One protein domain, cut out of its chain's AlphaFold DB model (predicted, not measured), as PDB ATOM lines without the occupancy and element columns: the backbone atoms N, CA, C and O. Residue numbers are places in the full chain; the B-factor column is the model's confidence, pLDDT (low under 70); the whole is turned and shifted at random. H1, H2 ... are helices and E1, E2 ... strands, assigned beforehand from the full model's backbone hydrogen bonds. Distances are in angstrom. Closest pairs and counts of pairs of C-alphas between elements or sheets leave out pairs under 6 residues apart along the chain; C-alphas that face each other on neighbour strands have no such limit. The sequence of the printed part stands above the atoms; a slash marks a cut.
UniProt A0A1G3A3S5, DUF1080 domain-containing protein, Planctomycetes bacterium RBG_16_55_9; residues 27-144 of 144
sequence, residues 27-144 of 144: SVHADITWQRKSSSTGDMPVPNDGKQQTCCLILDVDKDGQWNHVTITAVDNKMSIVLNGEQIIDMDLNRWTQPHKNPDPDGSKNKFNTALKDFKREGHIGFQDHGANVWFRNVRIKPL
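What this domain is: This is residues 27 to 144 of the 144 residues of the protein "DUF1080 domain-containing protein" of Planctomycetes bacterium RBG_16_55_9 (UniProt A0A1G3A3S5). This domain has little regular structure: mostly loops, with E1, E2 and E3 as a small antiparallel wall at one side. The printed part has 118 residues, 23 in named elements, mostly strand, ordered H1, E1, E2, E3. It is only just compact, close to loose, with a radius of gyration of the C-alphas of 16.0 A and spans of 40 by 38 by 37 A.

Where its parts are: H1, residues 47 to 50, begins at (14.236, 30.803, 17.031). From first to last C-alpha, E1, residues 70 to 75, is 16.5 A, E2, residues 78 to 83, 17.0 A, and E3, residues 86 to 92, ending at (21.236, 33.261, -4.496), 18.5 A.

How they stand to each other: E1 and E2, and E2 and E3, are hairpins in a meander, each strand the antiparallel neighbour of the one before. N 73 and O 80, and N 81 and O 89, are within hydrogen-bond range at 2.9 A. H1 is not on the sheet.

The domain as a whole: The link H1 to E1 is long; pLDDT is under 70 in residues 27 to 31 and 47 to 63.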
ATOM      1  N   SER A  27      43.138  47.191   9.333       50.47
ATOM      2  CA  SER A  27      41.837  46.737   9.799       50.47
ATOM      3  C   SER A  27      42.034  46.091  11.167       50.47
ATOM      4  O   SER A  27      42.577  44.995  11.302       50.47
ATOM      5  N   VAL A  28      41.620  46.800  12.211       48.03
ATOM      6  CA  VAL A  28      41.425  46.213  13.532       48.03
ATOM      7  C   VAL A  28      40.231  45.274  13.412       48.03
ATOM      8  O   VAL A  28      39.079  45.664  13.580       48.03
ATOM      9  N   HIS A  29      40.491  44.032  13.011       55.38
ATOM     10  CA  HIS A  29      39.490  42.984  13.123       55.38
ATOM     11  C   HIS A  29      39.241  42.789  14.616       55.38
ATOM     12  O   HIS A  29      40.143  42.385  15.342       55.38
ATOM     13  N   ALA A  30      38.044  43.157  15.073       57.75
ATOM     14  CA  ALA A  30      37.645  42.952  16.455       57.75
ATOM     15  C   ALA A  30      37.815  41.471  16.820       57.75
ATOM     16  O   ALA A  30      37.403  40.592  16.055       57.75
ATOM     17  N   ASP A  31      38.412  41.204  17.979       69.06
ATOM     18  CA  ASP A  31      38.533  39.846  18.494       69.06
ATOM     19  C   ASP A  31      37.137  39.230  18.638       69.06
ATOM     20  O   ASP A  31      36.254  39.756  19.325       69.06
ATOM     21  N   ILE A  32      36.914  38.102  17.962       71.81
ATOM     22  CA  ILE A  32      35.646  37.379  18.048       71.81
ATOM     23  C   ILE A  32      35.549  36.764  19.439       71.81
ATOM     24  O   ILE A  32      36.255  35.811  19.770       71.81
ATOM     25  N   THR A  33      34.632  37.288  20.247       79.56
ATOM     26  CA  THR A  33      34.293  36.705  21.545       79.56
ATOM     27  C   THR A  33      33.117  35.753  21.378       79.56
ATOM     28  O   THR A  33      31.989  36.172  21.120       79.56
ATOM     29  N   TRP A  34      33.367  34.455  21.542       78.69
ATOM     30  CA  TRP A  34      32.309  33.449  21.525       78.69
ATOM     31  C   TRP A  34      31.492  33.507  22.816       78.69
ATOM     32  O   TRP A  34      32.021  33.303  23.907       78.69
ATOM     33  N   GLN A  35      30.186  33.738  22.692       82.31
ATOM     34  CA  GLN A  35      29.238  33.583  23.791       82.31
ATOM     35  C   GLN A  35      28.472  32.274  23.612       82.31
ATOM     36  O   GLN A  35      27.826  32.064  22.585       82.31
ATOM     37  N   ARG A  36      28.508  31.400  24.621       81.50
ATOM     38  CA  ARG A  36      27.612  30.243  24.676       81.50
ATOM     39  C   ARG A  36      26.244  30.725  25.152       81.50
ATOM     40  O   ARG A  36      26.124  31.198  26.275       81.50
ATOM     41  N   LYS A  37      25.233  30.580  24.299       82.12
ATOM     42  CA  LYS A  37      23.816  30.751  24.633       82.12
ATOM     43  C   LYS A  37      23.075  29.503  24.181       82.12
ATOM     44  O   LYS A  37      23.396  28.971  23.116       82.12
ATOM     45  N   SER A  38      22.119  29.030  24.968       80.38
ATOM     46  CA  SER A  38      21.241  27.938  24.562       80.38
ATOM     47  C   SER A  38      19.773  28.293  24.765       80.38
ATOM     48  O   SER A  38      19.380  28.896  25.761       80.38
ATOM     49  N   SER A  39      18.941  27.886  23.809       78.31
ATOM     50  CA  SER A  39      17.489  27.974  23.942       78.31
ATOM     51  C   SER A  39      16.930  26.927  24.907       78.31
ATOM     52  O   SER A  39      15.876  27.151  25.493       78.31
ATOM     53  N   SER A  40      17.638  25.812  25.128       79.00
ATOM     54  CA  SER A  40      17.220  24.775  26.083       79.00
ATOM     55  C   SER A  40      17.384  25.196  27.547       79.00
ATOM     56  O   SER A  40      16.661  24.705  28.409       79.00
ATOM     57  N   THR A  41      18.311  26.116  27.825       84.44
ATOM     58  CA  THR A  41      18.564  26.692  29.157       84.44
ATOM     59  C   THR A  41      17.891  28.052  29.346       84.44
ATOM     60  O   THR A  41      17.921  28.591  30.446       84.44
ATOM     61  N   GLY A  42      17.262  28.605  28.301       83.06
ATOM     62  CA  GLY A  42      16.568  29.893  28.352       83.06
ATOM     63  C   GLY A  42      17.462  31.128  28.176       83.06
ATOM     64  O   GLY A  42      16.965  32.243  28.309       83.06
ATOM     65  N   ASP A  43      18.743  30.967  27.822       85.56
ATOM     66  CA  ASP A  43      19.669  32.097  27.594       85.56
ATOM     67  C   ASP A  43      19.266  32.953  26.380       85.56
ATOM     68  O   ASP A  43      19.724  34.085  26.202       85.56
ATOM     69  N   MET A  44      18.450  32.380  25.494       83.69
ATOM     70  CA  MET A  44      17.894  33.034  24.318       83.69
ATOM     71  C   MET A  44      16.548  32.402  23.930       83.69
ATOM     72  O   MET A  44      16.337  31.216  24.193       83.69
ATOM     73  N   PRO A  45      15.636  33.151  23.282       78.06
ATOM     74  CA  PRO A  45      14.378  32.587  22.801       78.06
ATOM     75  C   PRO A  45      14.636  31.491  21.760       78.06
ATOM     76  O   PRO A  45      15.601  31.563  20.994       78.06
ATOM     77  N   VAL A  46      13.750  30.494  21.697       73.88
ATOM     78  CA  VAL A  46      13.773  29.494  20.624       73.88
ATOM     79  C   VAL A  46      13.525  30.219  19.294       73.88
ATOM     80  O   VAL A  46      12.475  30.847  19.138       73.88
ATOM     81  N   PRO A  47      14.449  30.155  18.319       68.25
ATOM     82  CA  PRO A  47      14.236  30.803  17.031       68.25
ATOM     83  C   PRO A  47      12.983  30.255  16.334       68.25
ATOM     84  O   PRO A  47      12.842  29.040  16.178       68.25
ATOM     85  N   ASN A  48      12.083  31.158  15.923       66.44
ATOM     86  CA  ASN A  48      10.825  30.876  15.213       66.44
ATOM     87  C   ASN A  48      10.019  29.695  15.790       66.44
ATOM     88  O   ASN A  48       9.589  28.807  15.044       66.44
ATOM     89  N   ASP A  49       9.880  29.638  17.117       64.56
ATOM     90  CA  ASP A  49       9.151  28.587  17.843       64.56
ATOM     91  C   ASP A  49       9.629  27.155  17.521       64.56
ATOM     92  O   ASP A  49       8.865  26.194  17.601       64.56
ATOM     93  N   GLY A  50      10.878  27.004  17.065       61.84
ATOM     94  CA  GLY A  50      11.456  25.729  16.629       61.84
ATOM     95  C   GLY A  50      10.918  25.223  15.285       61.84
ATOM     96  O   GLY A  50      11.361  24.185  14.796       61.84
ATOM     97  N   LYS A  51       9.985  25.948  14.658       61.50
ATOM     98  CA  LYS A  51       9.330  25.549  13.403       61.50
ATOM     99  C   LYS A  51      10.099  25.997  12.170       61.50
ATOM    100  O   LYS A  51       9.968  25.388  11.110       61.50
ATOM    101  N   GLN A  52      10.899  27.055  12.286       58.56
ATOM    102  CA  GLN A  52      11.654  27.599  11.162       58.56
ATOM    103  C   GLN A  52      13.075  27.931  11.587       58.56
ATOM    104  O   GLN A  52      13.322  28.584  12.593       58.56
ATOM    105  N   GLN A  53      14.041  27.501  10.799       63.25
ATOM    106  CA  GLN A  53      15.429  27.900  10.982       63.25
ATOM    107  C   GLN A  53      15.699  29.011   9.972       63.25
ATOM    108  O   GLN A  53      15.394  28.841   8.796       63.25
ATOM    109  N   THR A  54      16.216  30.157  10.414       55.06
ATOM    110  CA  THR A  54      16.466  31.306   9.524       55.06
ATOM    111  C   THR A  54      17.562  31.002   8.500       55.06
ATOM    112  O   THR A  54      17.498  31.448   7.366       55.06
ATOM    113  N   CYS A  55      18.514  30.145   8.852       54.25
ATOM    114  CA  CYS A  55      19.264  29.335   7.906       54.25
ATOM    115  C   CYS A  55      19.644  28.043   8.628       54.25
ATOM    116  O   CYS A  55      20.187  28.078   9.732       54.25
ATOM    117  N   CYS A  56      19.322  26.893   8.050       51.97
ATOM    118  CA  CYS A  56      19.858  25.628   8.526       51.97
ATOM    119  C   CYS A  56      20.653  25.034   7.387       51.97
ATOM    120  O   CYS A  56      20.079  24.641   6.373       51.97
ATOM    121  N   LEU A  57      21.967  25.009   7.560       55.34
ATOM    122  CA  LEU A  57      22.784  24.106   6.790       55.34
ATOM    123  C   LEU A  57      22.853  22.797   7.574       55.34
ATOM    124  O   LEU A  57      23.487  22.735   8.626       55.34
ATOM    125  N   ILE A  58      22.159  21.780   7.075       54.38
ATOM    126  CA  ILE A  58      22.290  20.413   7.572       54.38
ATOM    127  C   ILE A  58      23.386  19.769   6.739       54.38
ATOM    128  O   ILE A  58      23.229  19.599   5.532       54.38
ATOM    129  N   LEU A  59      24.500  19.448   7.383       56.03
ATOM    130  CA  LEU A  59      25.537  18.614   6.795       56.03
ATOM    131  C   LEU A  59      25.377  17.239   7.425       56.03
ATOM    132  O   LEU A  59      25.646  17.074   8.614       56.03
ATOM    133  N   ASP A  60      24.883  16.287   6.640       57.19
ATOM    134  CA  ASP A  60      24.951  14.875   7.004       57.19
ATOM    135  C   ASP A  60      26.365  14.406   6.673       57.19
ATOM    136  O   ASP A  60      26.708  14.124   5.525       57.19
ATOM    137  N   VAL A  61      27.219  14.507   7.681       64.19
ATOM    138  CA  VAL A  61      28.624  14.141   7.600       64.19
ATOM    139  C   VAL A  61      28.742  12.653   7.926       64.19
ATOM    140  O   VAL A  61      28.074  12.164   8.839       64.19
ATOM    141  N   ASP A  62      29.556  11.936   7.156       58.50
ATOM    142  CA  ASP A  62      29.735  10.490   7.258       58.50
ATOM    143  C   ASP A  62      29.939   9.976   8.695       58.50
ATOM    144  O   ASP A  62      30.600  10.557   9.553       58.50
ATOM    145  N   LYS A  63      29.319   8.825   8.973       61.69
ATOM    146  CA  LYS A  63      29.341   8.169  10.292       61.69
ATOM    147  C   LYS A  63      30.631   7.392  10.563       61.69
ATOM    148  O   LYS A  63      30.715   6.695  11.571       61.69
ATOM    149  N   ASP A  64      31.609   7.456   9.670       72.06
ATOM    150  CA  ASP A  64      32.858   6.698   9.775       72.06
ATOM    151  C   ASP A  64      33.859   7.322  10.770       72.06
ATOM    152  O   ASP A  64      34.936   6.771  11.010       72.06
ATOM    153  N   GLY A  65      33.483   8.445  11.394       78.12
ATOM    154  CA  GLY A  65      34.256   9.122  12.432       78.12
ATOM    155  C   GLY A  65      35.347  10.038  11.883       78.12
ATOM    156  O   GLY A  65      36.199  10.486  12.659       78.12
ATOM    157  N   GLN A  66      35.345  10.322  10.577       86.06
ATOM    158  CA  GLN A  66      36.315  11.222   9.971       86.06
ATOM    159  C   GLN A  66      35.978  12.695  10.219       86.06
ATOM    160  O   GLN A  66      34.831  13.131  10.330       86.06
ATOM    161  N   TRP A  67      37.031  13.505  10.314       88.69
ATOM    162  CA  TRP A  67      36.878  14.948  10.434       88.69
ATOM    163  C   TRP A  67      36.620  15.570   9.073       88.69
ATOM    164  O   TRP A  67      37.472  15.510   8.192       88.69
ATOM    165  N   ASN A  68      35.499  16.272   8.965       90.12
ATOM    166  CA  ASN A  68      35.145  17.024   7.776       90.12
ATOM    167  C   ASN A  68      35.475  18.510   7.952       90.12
ATOM    168  O   ASN A  68      35.387  19.064   9.053       90.12
ATOM    169  N   HIS A  69      35.873  19.158   6.860       92.75
ATOM    170  CA  HIS A  69      36.150  20.588   6.819       92.75
ATOM    171  C   HIS A  69      35.062  21.300   6.024       92.75
ATOM    172  O   HIS A  69      34.878  21.034   4.841       92.75
ATOM    173  N   VAL A  70      34.376  22.243   6.664       93.25
ATOM    174  CA  VAL A  70      33.272  22.989   6.060       93.25
ATOM    175  C   VAL A  70      33.611  24.470   6.097       93.25
ATOM    176  O   VAL A  70      33.875  25.020   7.165       93.25
ATOM    177  N   THR A  71      33.562  25.122   4.940       95.12
ATOM    178  CA  THR A  71      33.595  26.584   4.831       95.12
ATOM    179  C   THR A  71      32.256  27.070   4.299       95.12
ATOM    180  O   THR A  71      31.828  26.650   3.228       95.12
ATOM    181  N   ILE A  72      31.607  27.964   5.043       94.12
ATOM    182  CA  ILE A  72      30.376  28.643   4.631       94.12
ATOM    183  C   ILE A  72      30.735  30.102   4.368       94.12
ATOM    184  O   ILE A  72      31.281  30.769   5.249       94.12
ATOM    185  N   THR A  73      30.418  30.595   3.177       95.19
ATOM    186  CA  THR A  73      30.595  32.003   2.805       95.19
ATOM    187  C   THR A  73      29.221  32.615   2.595       95.19
ATOM    188  O   THR A  73      28.442  32.099   1.798       95.19
ATOM    189  N   ALA A  74      28.922  33.706   3.297       93.31
ATOM    190  CA  ALA A  74      27.680  34.458   3.139       93.31
ATOM    191  C   ALA A  74      28.014  35.922   2.831       93.31
ATOM    192  O   ALA A  74      28.643  36.597   3.644       93.31
ATOM    193  N   VAL A  75      27.613  36.391   1.650       94.44
ATOM    194  CA  VAL A  75      27.800  37.771   1.184       94.44
ATOM    195  C   VAL A  75      26.445  38.285   0.719       94.44
ATOM    196  O   VAL A  75      26.003  37.980  -0.389       94.44
ATOM    197  N   ASP A  76      25.773  39.032   1.594       93.25
ATOM    198  CA  ASP A  76      24.394  39.490   1.402       93.25
ATOM    199  C   ASP A  76      23.438  38.337   1.018       93.25
ATOM    200  O   ASP A  76      23.132  37.475   1.843       93.25
ATOM    201  N   ASN A  77      22.968  38.290  -0.231       93.62
ATOM    202  CA  ASN A  77      22.057  37.271  -0.747       93.62
ATOM    203  C   ASN A  77      22.771  36.023  -1.282       93.62
ATOM    204  O   ASN A  77      22.106  35.024  -1.570       93.62
ATOM    205  N   LYS A  78      24.091  36.077  -1.474       94.94
ATOM    206  CA  LYS A  78      24.881  34.973  -2.019       94.94
ATOM    207  C   LYS A  78      25.410  34.100  -0.892       94.94
ATOM    208  O   LYS A  78      26.043  34.596   0.037       94.94
ATOM    209  N   MET A  79      25.186  32.795  -1.003       94.00
ATOM    210  CA  MET A  79      25.769  31.813  -0.095       94.00
ATOM    211  C   MET A  79      26.471  30.710  -0.872       94.00
ATOM    212  O   MET A  79      25.915  30.177  -1.830       94.00
ATOM    213  N   SER A  80      27.661  30.332  -0.419       95.00
ATOM    214  CA  SER A  80      28.383  29.173  -0.936       95.00
ATOM    215  C   SER A  80      28.910  28.295   0.189       95.00
ATOM    216  O   SER A  80      29.171  28.759   1.305       95.00
ATOM    217  N   ILE A  81      29.033  27.000  -0.102       93.44
ATOM    218  CA  ILE A  81      29.521  25.997   0.845       93.44
ATOM    219  C   ILE A  81      30.576  25.145   0.163       93.44
ATOM    220  O   ILE A  81      30.341  24.580  -0.907       93.44
ATOM    221  N   VAL A  82      31.715  25.023   0.836       95.12
ATOM    222  CA  VAL A  82      32.802  24.118   0.475       95.12
ATOM    223  C   VAL A  82      32.897  23.034   1.542       95.12
ATOM    224  O   VAL A  82      33.101  23.348   2.716       95.12
ATOM    225  N   LEU A  83      32.758  21.774   1.136       93.44
ATOM    226  CA  LEU A  83      32.929  20.592   1.976       93.44
ATOM    227  C   LEU A  83      34.182  19.846   1.514       93.44
ATOM    228  O   LEU A  83      34.297  19.483   0.350       93.44
ATOM    229  N   ASN A  84      35.140  19.647   2.417       92.81
ATOM    230  CA  ASN A  84      36.399  18.937   2.163       92.81
ATOM    231  C   ASN A  84      37.175  19.433   0.925       92.81
ATOM    232  O   ASN A  84      37.868  18.667   0.266       92.81
ATOM    233  N   GLY A  85      37.085  20.734   0.629       95.12
ATOM    234  CA  GLY A  85      37.756  21.366  -0.513       95.12
ATOM    235  C   GLY A  85      36.930  21.412  -1.802       95.12
ATOM    236  O   GLY A  85      37.346  22.082  -2.744       95.12
ATOM    237  N   GLU A  86      35.753  20.785  -1.837       95.38
ATOM    238  CA  GLU A  86      34.842  20.808  -2.982       95.38
ATOM    239  C   GLU A  86      33.667  21.761  -2.739       95.38
ATOM    240  O   GLU A  86      33.011  21.714  -1.696       95.38
ATOM    241  N   GLN A  87      33.391  22.650  -3.697       96.44
ATOM    242  CA  GLN A  87      32.224  23.526  -3.629       96.44
ATOM    243  C   GLN A  87      30.960  22.728  -3.953       96.44
ATOM    244  O   GLN A  87      30.735  22.355  -5.100       96.44
ATOM    245  N   ILE A  88      30.122  22.517  -2.942       95.00
ATOM    246  CA  ILE A  88      28.902  21.709  -3.055       95.00
ATOM    247  C   ILE A  88      27.634  22.554  -3.198       95.00
ATOM    248  O   ILE A  88      26.627  22.062  -3.696       95.00
ATOM    249  N   ILE A  89      27.666  23.822  -2.771       93.56
ATOM    250  CA  ILE A  89      26.533  24.751  -2.881       93.56
ATOM    251  C   ILE A  89      27.030  26.114  -3.356       93.56
ATOM    252  O   ILE A  89      28.020  26.635  -2.843       93.56
ATOM    253  N   ASP A  90      26.284  26.700  -4.288       94.44
ATOM    254  CA  ASP A  90      26.354  28.100  -4.703       94.44
ATOM    255  C   ASP A  90      24.927  28.578  -4.979       94.44
ATOM    256  O   ASP A  90      24.231  28.037  -5.845       94.44
ATOM    257  N   MET A  91      24.442  29.523  -4.178       92.12
ATOM    258  CA  MET A  91      23.045  29.928  -4.214       92.12
ATOM    259  C   MET A  91      22.845  31.431  -4.051       92.12
ATOM    260  O   MET A  91      23.612  32.138  -3.401       92.12
ATOM    261  N   ASP A  92      21.733  31.897  -4.616       94.94
ATOM    262  CA  ASP A  92      21.236  33.261  -4.496       94.94
ATOM    263  C   ASP A  92      19.853  33.252  -3.837       94.94
ATOM    264  O   ASP A  92      18.867  32.820  -4.443       94.94
ATOM    265  N   LEU A  93      19.778  33.754  -2.605       93.62
ATOM    266  CA  LEU A  93      18.548  33.809  -1.816       93.62
ATOM    267  C   LEU A  93      17.458  34.679  -2.454       93.62
ATOM    268  O   LEU A  93      16.277  34.424  -2.219       93.62
ATOM    269  N   ASN A  94      17.805  35.644  -3.315       96.00
ATOM    270  CA  ASN A  94      16.812  36.468  -4.012       96.00
ATOM    271  C   ASN A  94      15.963  35.658  -5.000       96.00
ATOM    272  O   ASN A  94      14.895  36.114  -5.404       96.00
ATOM    273  N   ARG A  95      16.391  34.439  -5.358       95.94
ATOM    274  CA  ARG A  95      15.606  33.527  -6.200       95.94
ATOM    275  C   ARG A  95      14.429  32.885  -5.460       95.94
ATOM    276  O   ARG A  95      13.477  32.456  -6.107       95.94
ATOM    277  N   TRP A  96      14.461  32.821  -4.129       95.31
ATOM    278  CA  TRP A  96      13.361  32.307  -3.307       95.31
ATOM    279  C   TRP A  96      12.367  33.431  -3.019       95.31
ATOM    280  O   TRP A  96      12.407  34.071  -1.966       95.31
ATOM    281  N   THR A  97      11.489  33.688  -3.985       96.31
ATOM    282  CA  THR A  97      10.557  34.824  -3.973       96.31
ATOM    283  C   THR A  97       9.207  34.524  -3.324       96.31
ATOM    284  O   THR A  97       8.456  35.457  -3.051       96.31
ATOM    285  N   GLN A  98       8.894  33.251  -3.068       96.00
ATOM    286  CA  GLN A  98       7.599  32.813  -2.547       96.00
ATOM    287  C   GLN A  98       7.773  31.958  -1.283       96.00
ATOM    288  O   GLN A  98       8.676  31.117  -1.236       96.00
ATOM    289  N   PRO A  99       6.908  32.125  -0.266       94.56
ATOM    290  CA  PRO A  99       6.782  31.161   0.819       94.56
ATOM    291  C   PRO A  99       6.486  29.756   0.296       94.56
ATOM    292  O   PRO A  99       5.824  29.591  -0.729       94.56
ATOM    293  N   HIS A 100       6.931  28.740   1.031       93.81
ATOM    294  CA  HIS A 100       6.660  27.327   0.760       93.81
ATOM    295  C   HIS A 100       7.145  26.781  -0.590       93.81
ATOM    296  O   HIS A 100       6.784  25.655  -0.938       93.81
ATOM    297  N   LYS A 101       7.963  27.524  -1.346       94.81
ATOM    298  CA  LYS A 101       8.389  27.137  -2.696       94.81
ATOM    299  C   LYS A 101       9.869  27.433  -2.945       94.81
ATOM    300  O   LYS A 101      10.368  28.508  -2.608       94.81
ATOM    301  N   ASN A 102      10.573  26.474  -3.538       94.75
ATOM    302  CA  ASN A 102      11.916  26.656  -4.078       94.75
ATOM    303  C   ASN A 102      11.876  27.352  -5.459       94.75
ATOM    304  O   ASN A 102      10.818  27.397  -6.092       94.75
ATOM    305  N   PRO A 103      12.992  27.932  -5.938       94.19
ATOM    306  CA  PRO A 103      13.051  28.609  -7.223       94.19
ATOM    307  C   PRO A 103      12.738  27.670  -8.380       94.19
ATOM    308  O   PRO A 103      13.071  26.485  -8.358       94.19
ATOM    309  N   ASP A 104      12.168  28.232  -9.437       90.25
ATOM    310  CA  ASP A 104      12.010  27.520 -10.698       90.25
ATOM    311  C   ASP A 104      13.398  27.238 -11.335       90.25
ATOM    312  O   ASP A 104      14.359  28.001 -11.120       90.25
ATOM    313  N   PRO A 105      13.541  26.141 -12.106       90.38
ATOM    314  CA  PRO A 105      12.489  25.203 -12.522       90.38
ATOM    315  C   PRO A 105      12.158  24.095 -11.509       90.38
ATOM    316  O   PRO A 105      11.197  23.372 -11.737       90.38
ATOM    317  N   ASP A 106      12.922  23.946 -10.420       91.06
ATOM    318  CA  ASP A 106      12.663  22.913  -9.404       91.06
ATOM    319  C   ASP A 106      11.271  23.098  -8.789       91.06
ATOM    320  O   ASP A 106      10.448  22.184  -8.786       91.06
ATOM    321  N   GLY A 107      10.981  24.309  -8.303       91.19
ATOM    322  CA  GLY A 107       9.644  24.689  -7.841       91.19
ATOM    323  C   GLY A 107       9.088  23.837  -6.693       91.19
ATOM    324  O   GLY A 107       7.906  23.964  -6.359       91.19
ATOM    325  N   SER A 108       9.914  22.973  -6.096       94.31
ATOM    326  CA  SER A 108       9.521  22.022  -5.066       94.31
ATOM    327  C   SER A 108       9.077  22.734  -3.786       94.31
ATOM    328  O   SER A 108       9.421  23.892  -3.523       94.31
ATOM    329  N   LYS A 109       8.260  22.052  -2.977       94.50
ATOM    330  CA  LYS A 109       7.753  22.625  -1.728       94.50
ATOM    331  C   LYS A 109       8.864  22.723  -0.685       94.50
ATOM    332  O   LYS A 109       9.621  21.775  -0.494       94.50
ATOM    333  N   ASN A 110       8.892  23.825   0.061       89.81
ATOM    334  CA  ASN A 110       9.729  23.974   1.252       89.81
ATOM    335  C   ASN A 110       8.896  24.337   2.495       89.81
ATOM    336  O   ASN A 110       7.697  24.612   2.422       89.81
ATOM    337  N   LYS A 111       9.534  24.293   3.668       86.25
ATOM    338  CA  LYS A 111       8.874  24.456   4.974       86.25
ATOM    339  C   LYS A 111       8.739  25.910   5.453       86.25
ATOM    340  O   LYS A 111       8.252  26.128   6.558       86.25
ATOM    341  N   PHE A 112       9.216  26.895   4.691       88.38
ATOM    342  CA  PHE A 112       9.374  28.267   5.182       88.38
ATOM    343  C   PHE A 112       8.132  29.120   4.890       88.38
ATOM    344  O   PHE A 112       7.730  29.252   3.736       88.38
ATOM    345  N   ASN A 113       7.547  29.737   5.927       89.88
ATOM    346  CA  ASN A 113       6.347  30.584   5.785       89.88
ATOM    347  C   ASN A 113       6.663  31.991   5.250       89.88
ATOM    348  O   ASN A 113       5.756  32.740   4.896       89.88
ATOM    349  N   THR A 114       7.938  32.367   5.210       90.12
ATOM    350  CA  THR A 114       8.418  33.621   4.631       90.12
ATOM    351  C   THR A 114       9.334  33.276   3.459       90.12
ATOM    352  O   THR A 114      10.073  32.293   3.514       90.12
ATOM    353  N   ALA A 115       9.271  34.056   2.381       92.81
ATOM    354  CA  ALA A 115      10.188  33.900   1.260       92.81
ATOM    355  C   ALA A 115      11.629  34.165   1.733       92.81
ATOM    356  O   ALA A 115      11.872  35.152   2.428       92.81
ATOM    357  N   LEU A 116      12.599  33.317   1.369       92.06
ATOM    358  CA  LEU A 116      13.976  33.458   1.879       92.06
ATOM    359  C   LEU A 116      14.623  34.777   1.427       92.06
ATOM    360  O   LEU A 116      15.481  35.318   2.132       92.06
ATOM    361  N   LYS A 117      14.176  35.355   0.302       94.56
ATOM    362  CA  LYS A 117      14.623  36.691  -0.108       94.56
ATOM    363  C   LYS A 117      14.321  37.770   0.939       94.56
ATOM    364  O   LYS A 117      15.033  38.763   0.969       94.56
ATOM    365  N   ASP A 118      13.312  37.579   1.787       93.38
ATOM    366  CA  ASP A 118      12.855  38.565   2.777       93.38
ATOM    367  C   ASP A 118      13.415  38.303   4.185       93.38
ATOM    368  O   ASP A 118      13.083  39.004   5.140       93.38
ATOM    369  N   PHE A 119      14.274  37.293   4.342       89.50
ATOM    370  CA  PHE A 119      14.930  37.025   5.619       89.50
ATOM    371  C   PHE A 119      15.955  38.113   5.941       89.50
ATOM    372  O   PHE A 119      16.641  38.626   5.053       89.50
ATOM    373  N   LYS A 120      16.122  38.412   7.235       88.81
ATOM    374  CA  LYS A 120      17.201  39.292   7.702       88.81
ATOM    375  C   LYS A 120      18.556  38.765   7.219       88.81
ATOM    376  O   LYS A 120      18.797  37.562   7.249       88.81
ATOM    377  N   ARG A 121      19.432  39.679   6.797       87.38
ATOM    378  CA  ARG A 121      20.792  39.372   6.314       87.38
ATOM    379  C   ARG A 121      21.835  39.273   7.428       87.38
ATOM    380  O   ARG A 121      22.994  38.989   7.171       87.38
ATOM    381  N   GLU A 122      21.400  39.463   8.668       85.12
ATOM    382  CA  GLU A 122      22.199  39.331   9.879       85.12
ATOM    383  C   GLU A 122      21.462  38.466  10.906       85.12
ATOM    384  O   GLU A 122      20.225  38.405  10.937       85.12
ATOM    385  N   GLY A 123      22.223  37.786  11.758       84.12
ATOM    386  CA  GLY A 123      21.669  36.915  12.780       84.12
ATOM    387  C   GLY A 123      22.736  36.165  13.565       84.12
ATOM    388  O   GLY A 123      23.935  36.384  13.408       84.12
ATOM    389  N   HIS A 124      22.272  35.268  14.430       83.56
ATOM    390  CA  HIS A 124      23.139  34.393  15.207       83.56
ATOM    391  C   HIS A 124      23.555  33.170  14.385       83.56
ATOM    392  O   HIS A 124      22.764  32.640  13.605       83.56
ATOM    393  N   ILE A 125      24.768  32.677  14.631       84.88
ATOM    394  CA  ILE A 125      25.225  31.370  14.155       84.88
ATOM    395  C   ILE A 125      24.955  30.351  15.261       84.88
ATOM    396  O   ILE A 125      25.293  30.588  16.421       84.88
ATOM    397  N   GLY A 126      24.333  29.228  14.903       83.12
ATOM    398  CA  GLY A 126      23.982  28.164  15.836       83.12
ATOM    399  C   GLY A 126      24.377  26.790  15.312       83.12
ATOM    400  O   GLY A 126      24.407  26.559  14.104       83.12
ATOM    401  N   PHE A 127      24.648  25.876  16.239       83.31
ATOM    402  CA  PHE A 127      24.885  24.462  15.963       83.31
ATOM    403  C   PHE A 127      23.657  23.682  16.411       83.31
ATOM    404  O   PHE A 127      23.204  23.847  17.545       83.31
ATOM    405  N   GLN A 128      23.087  22.882  15.513       79.12
ATOM    406  CA  GLN A 128      21.876  22.137  15.821       79.12
ATOM    407  C   GLN A 128      22.207  20.844  16.567       79.12
ATOM    408  O   GLN A 128      23.034  20.056  16.117       79.12
ATOM    409  N   ASP A 129      21.496  20.617  17.668       79.19
ATOM    410  CA  ASP A 129      21.375  19.306  18.294       79.19
ATOM    411  C   ASP A 129      20.144  18.597  17.713       79.19
ATOM    412  O   ASP A 129      19.041  19.151  17.711       79.19
ATOM    413  N   HIS A 130      20.350  17.397  17.172       77.50
ATOM    414  CA  HIS A 130      19.292  16.556  16.610       77.50
ATOM    415  C   HIS A 130      19.261  15.155  17.253       77.50
ATOM    416  O   HIS A 130      18.805  14.189  16.636       77.50
ATOM    417  N   GLY A 131      19.752  15.034  18.493       80.62
ATOM    418  CA  GLY A 131      19.711  13.806  19.294       80.62
ATOM    419  C   GLY A 131      20.847  12.813  19.029       80.62
ATOM    420  O   GLY A 131      20.844  11.723  19.595       80.62
ATOM    421  N   ALA A 132      21.817  13.174  18.188       81.81
ATOM    422  CA  ALA A 132      23.023  12.395  17.930       81.81
ATOM    423  C   ALA A 132      24.266  13.151  18.411       81.81
ATOM    424  O   ALA A 132      24.298  14.382  18.405       81.81
ATOM    425  N   ASN A 133      25.309  12.411  18.790       83.06
ATOM    426  CA  ASN A 133      26.573  13.019  19.185       83.06
ATOM    427  C   ASN A 133      27.275  13.625  17.965       83.06
ATOM    428  O   ASN A 133      27.549  12.925  16.991       83.06
ATOM    429  N   VAL A 134      27.603  14.912  18.053       84.19
ATOM    430  CA  VAL A 134      28.373  15.646  17.046       84.19
ATOM    431  C   VAL A 134      29.457  16.448  17.755       84.19
ATOM    432  O   VAL A 134      29.214  17.059  18.798       84.19
ATOM    433  N   TRP A 135      30.662  16.461  17.185       85.69
ATOM    434  CA  TRP A 135      31.801  17.207  17.715       85.69
ATOM    435  C   TRP A 135      32.265  18.256  16.712       85.69
ATOM    436  O   TRP A 135      32.384  17.992  15.520       85.69
ATOM    437  N   PHE A 136      32.587  19.446  17.218       88.44
ATOM    438  CA  PHE A 136      33.088  20.563  16.425       88.44
ATOM    439  C   PHE A 136      34.461  20.987  16.945       88.44
ATOM    440  O   PHE A 136      34.708  20.990  18.151       88.44
ATOM    441  N   ARG A 137      35.357  21.380  16.037       88.81
ATOM    442  CA  ARG A 137      36.663  21.961  16.372       88.81
ATOM    443  C   ARG A 137      37.048  23.021  15.352       88.81
ATOM    444  O   ARG A 137      36.552  22.999  14.231       88.81
ATOM    445  N   ASN A 138      37.963  23.914  15.726       93.56
ATOM    446  CA  ASN A 138      38.478  24.973  14.848       93.56
ATOM    447  C   ASN A 138      37.387  25.876  14.244       93.56
ATOM    448  O   ASN A 138      37.539  26.359  13.124       93.56
ATOM    449  N   VAL A 139      36.310  26.131  14.991       91.81
ATOM    450  CA  VAL A 139      35.255  27.062  14.574       91.81
ATOM    451  C   VAL A 139      35.815  28.484  14.577       91.81
ATOM    452  O   VAL A 139      36.289  28.977  15.601       91.81
ATOM    453  N   ARG A 140      35.786  29.137  13.415       91.38
ATOM    454  CA  ARG A 140      36.304  30.492  13.193       91.38
ATOM    455  C   ARG A 140      35.319  31.258  12.322       91.38
ATOM    456  O   ARG A 140      34.616  30.660  11.514       91.38
ATOM    457  N   ILE A 141      35.296  32.574  12.475       92.00
ATOM    458  CA  ILE A 141      34.521  33.482  11.627       92.00
ATOM    459  C   ILE A 141      35.492  34.524  11.075       92.00
ATOM    460  O   ILE A 141      36.449  34.906  11.747       92.00
ATOM    461  N   LYS A 142      35.253  34.970   9.846       92.19
ATOM    462  CA  LYS A 142      35.937  36.110   9.243       92.19
ATOM    463  C   LYS A 142      34.864  37.060   8.702       92.19
ATOM    464  O   LYS A 142      34.120  36.634   7.821       92.19
ATOM    465  N   PRO A 143      34.767  38.304   9.202       90.94
ATOM    466  CA  PRO A 143      33.953  39.333   8.561       90.94
ATOM    467  C   PRO A 143      34.431  39.571   7.122       90.94
ATOM    468  O   PRO A 143      35.644  39.586   6.878       90.94
ATOM    469  N   LEU A 144      33.489  39.720   6.193       88.56
ATOM    470  CA  LEU A 144      33.739  39.914   4.763       88.56
ATOM    471  C   LEU A 144      33.456  41.352   4.337       88.56
ATOM    472  O   LEU A 144      32.569  41.978   4.960       88.56
TER     473      LEU A 144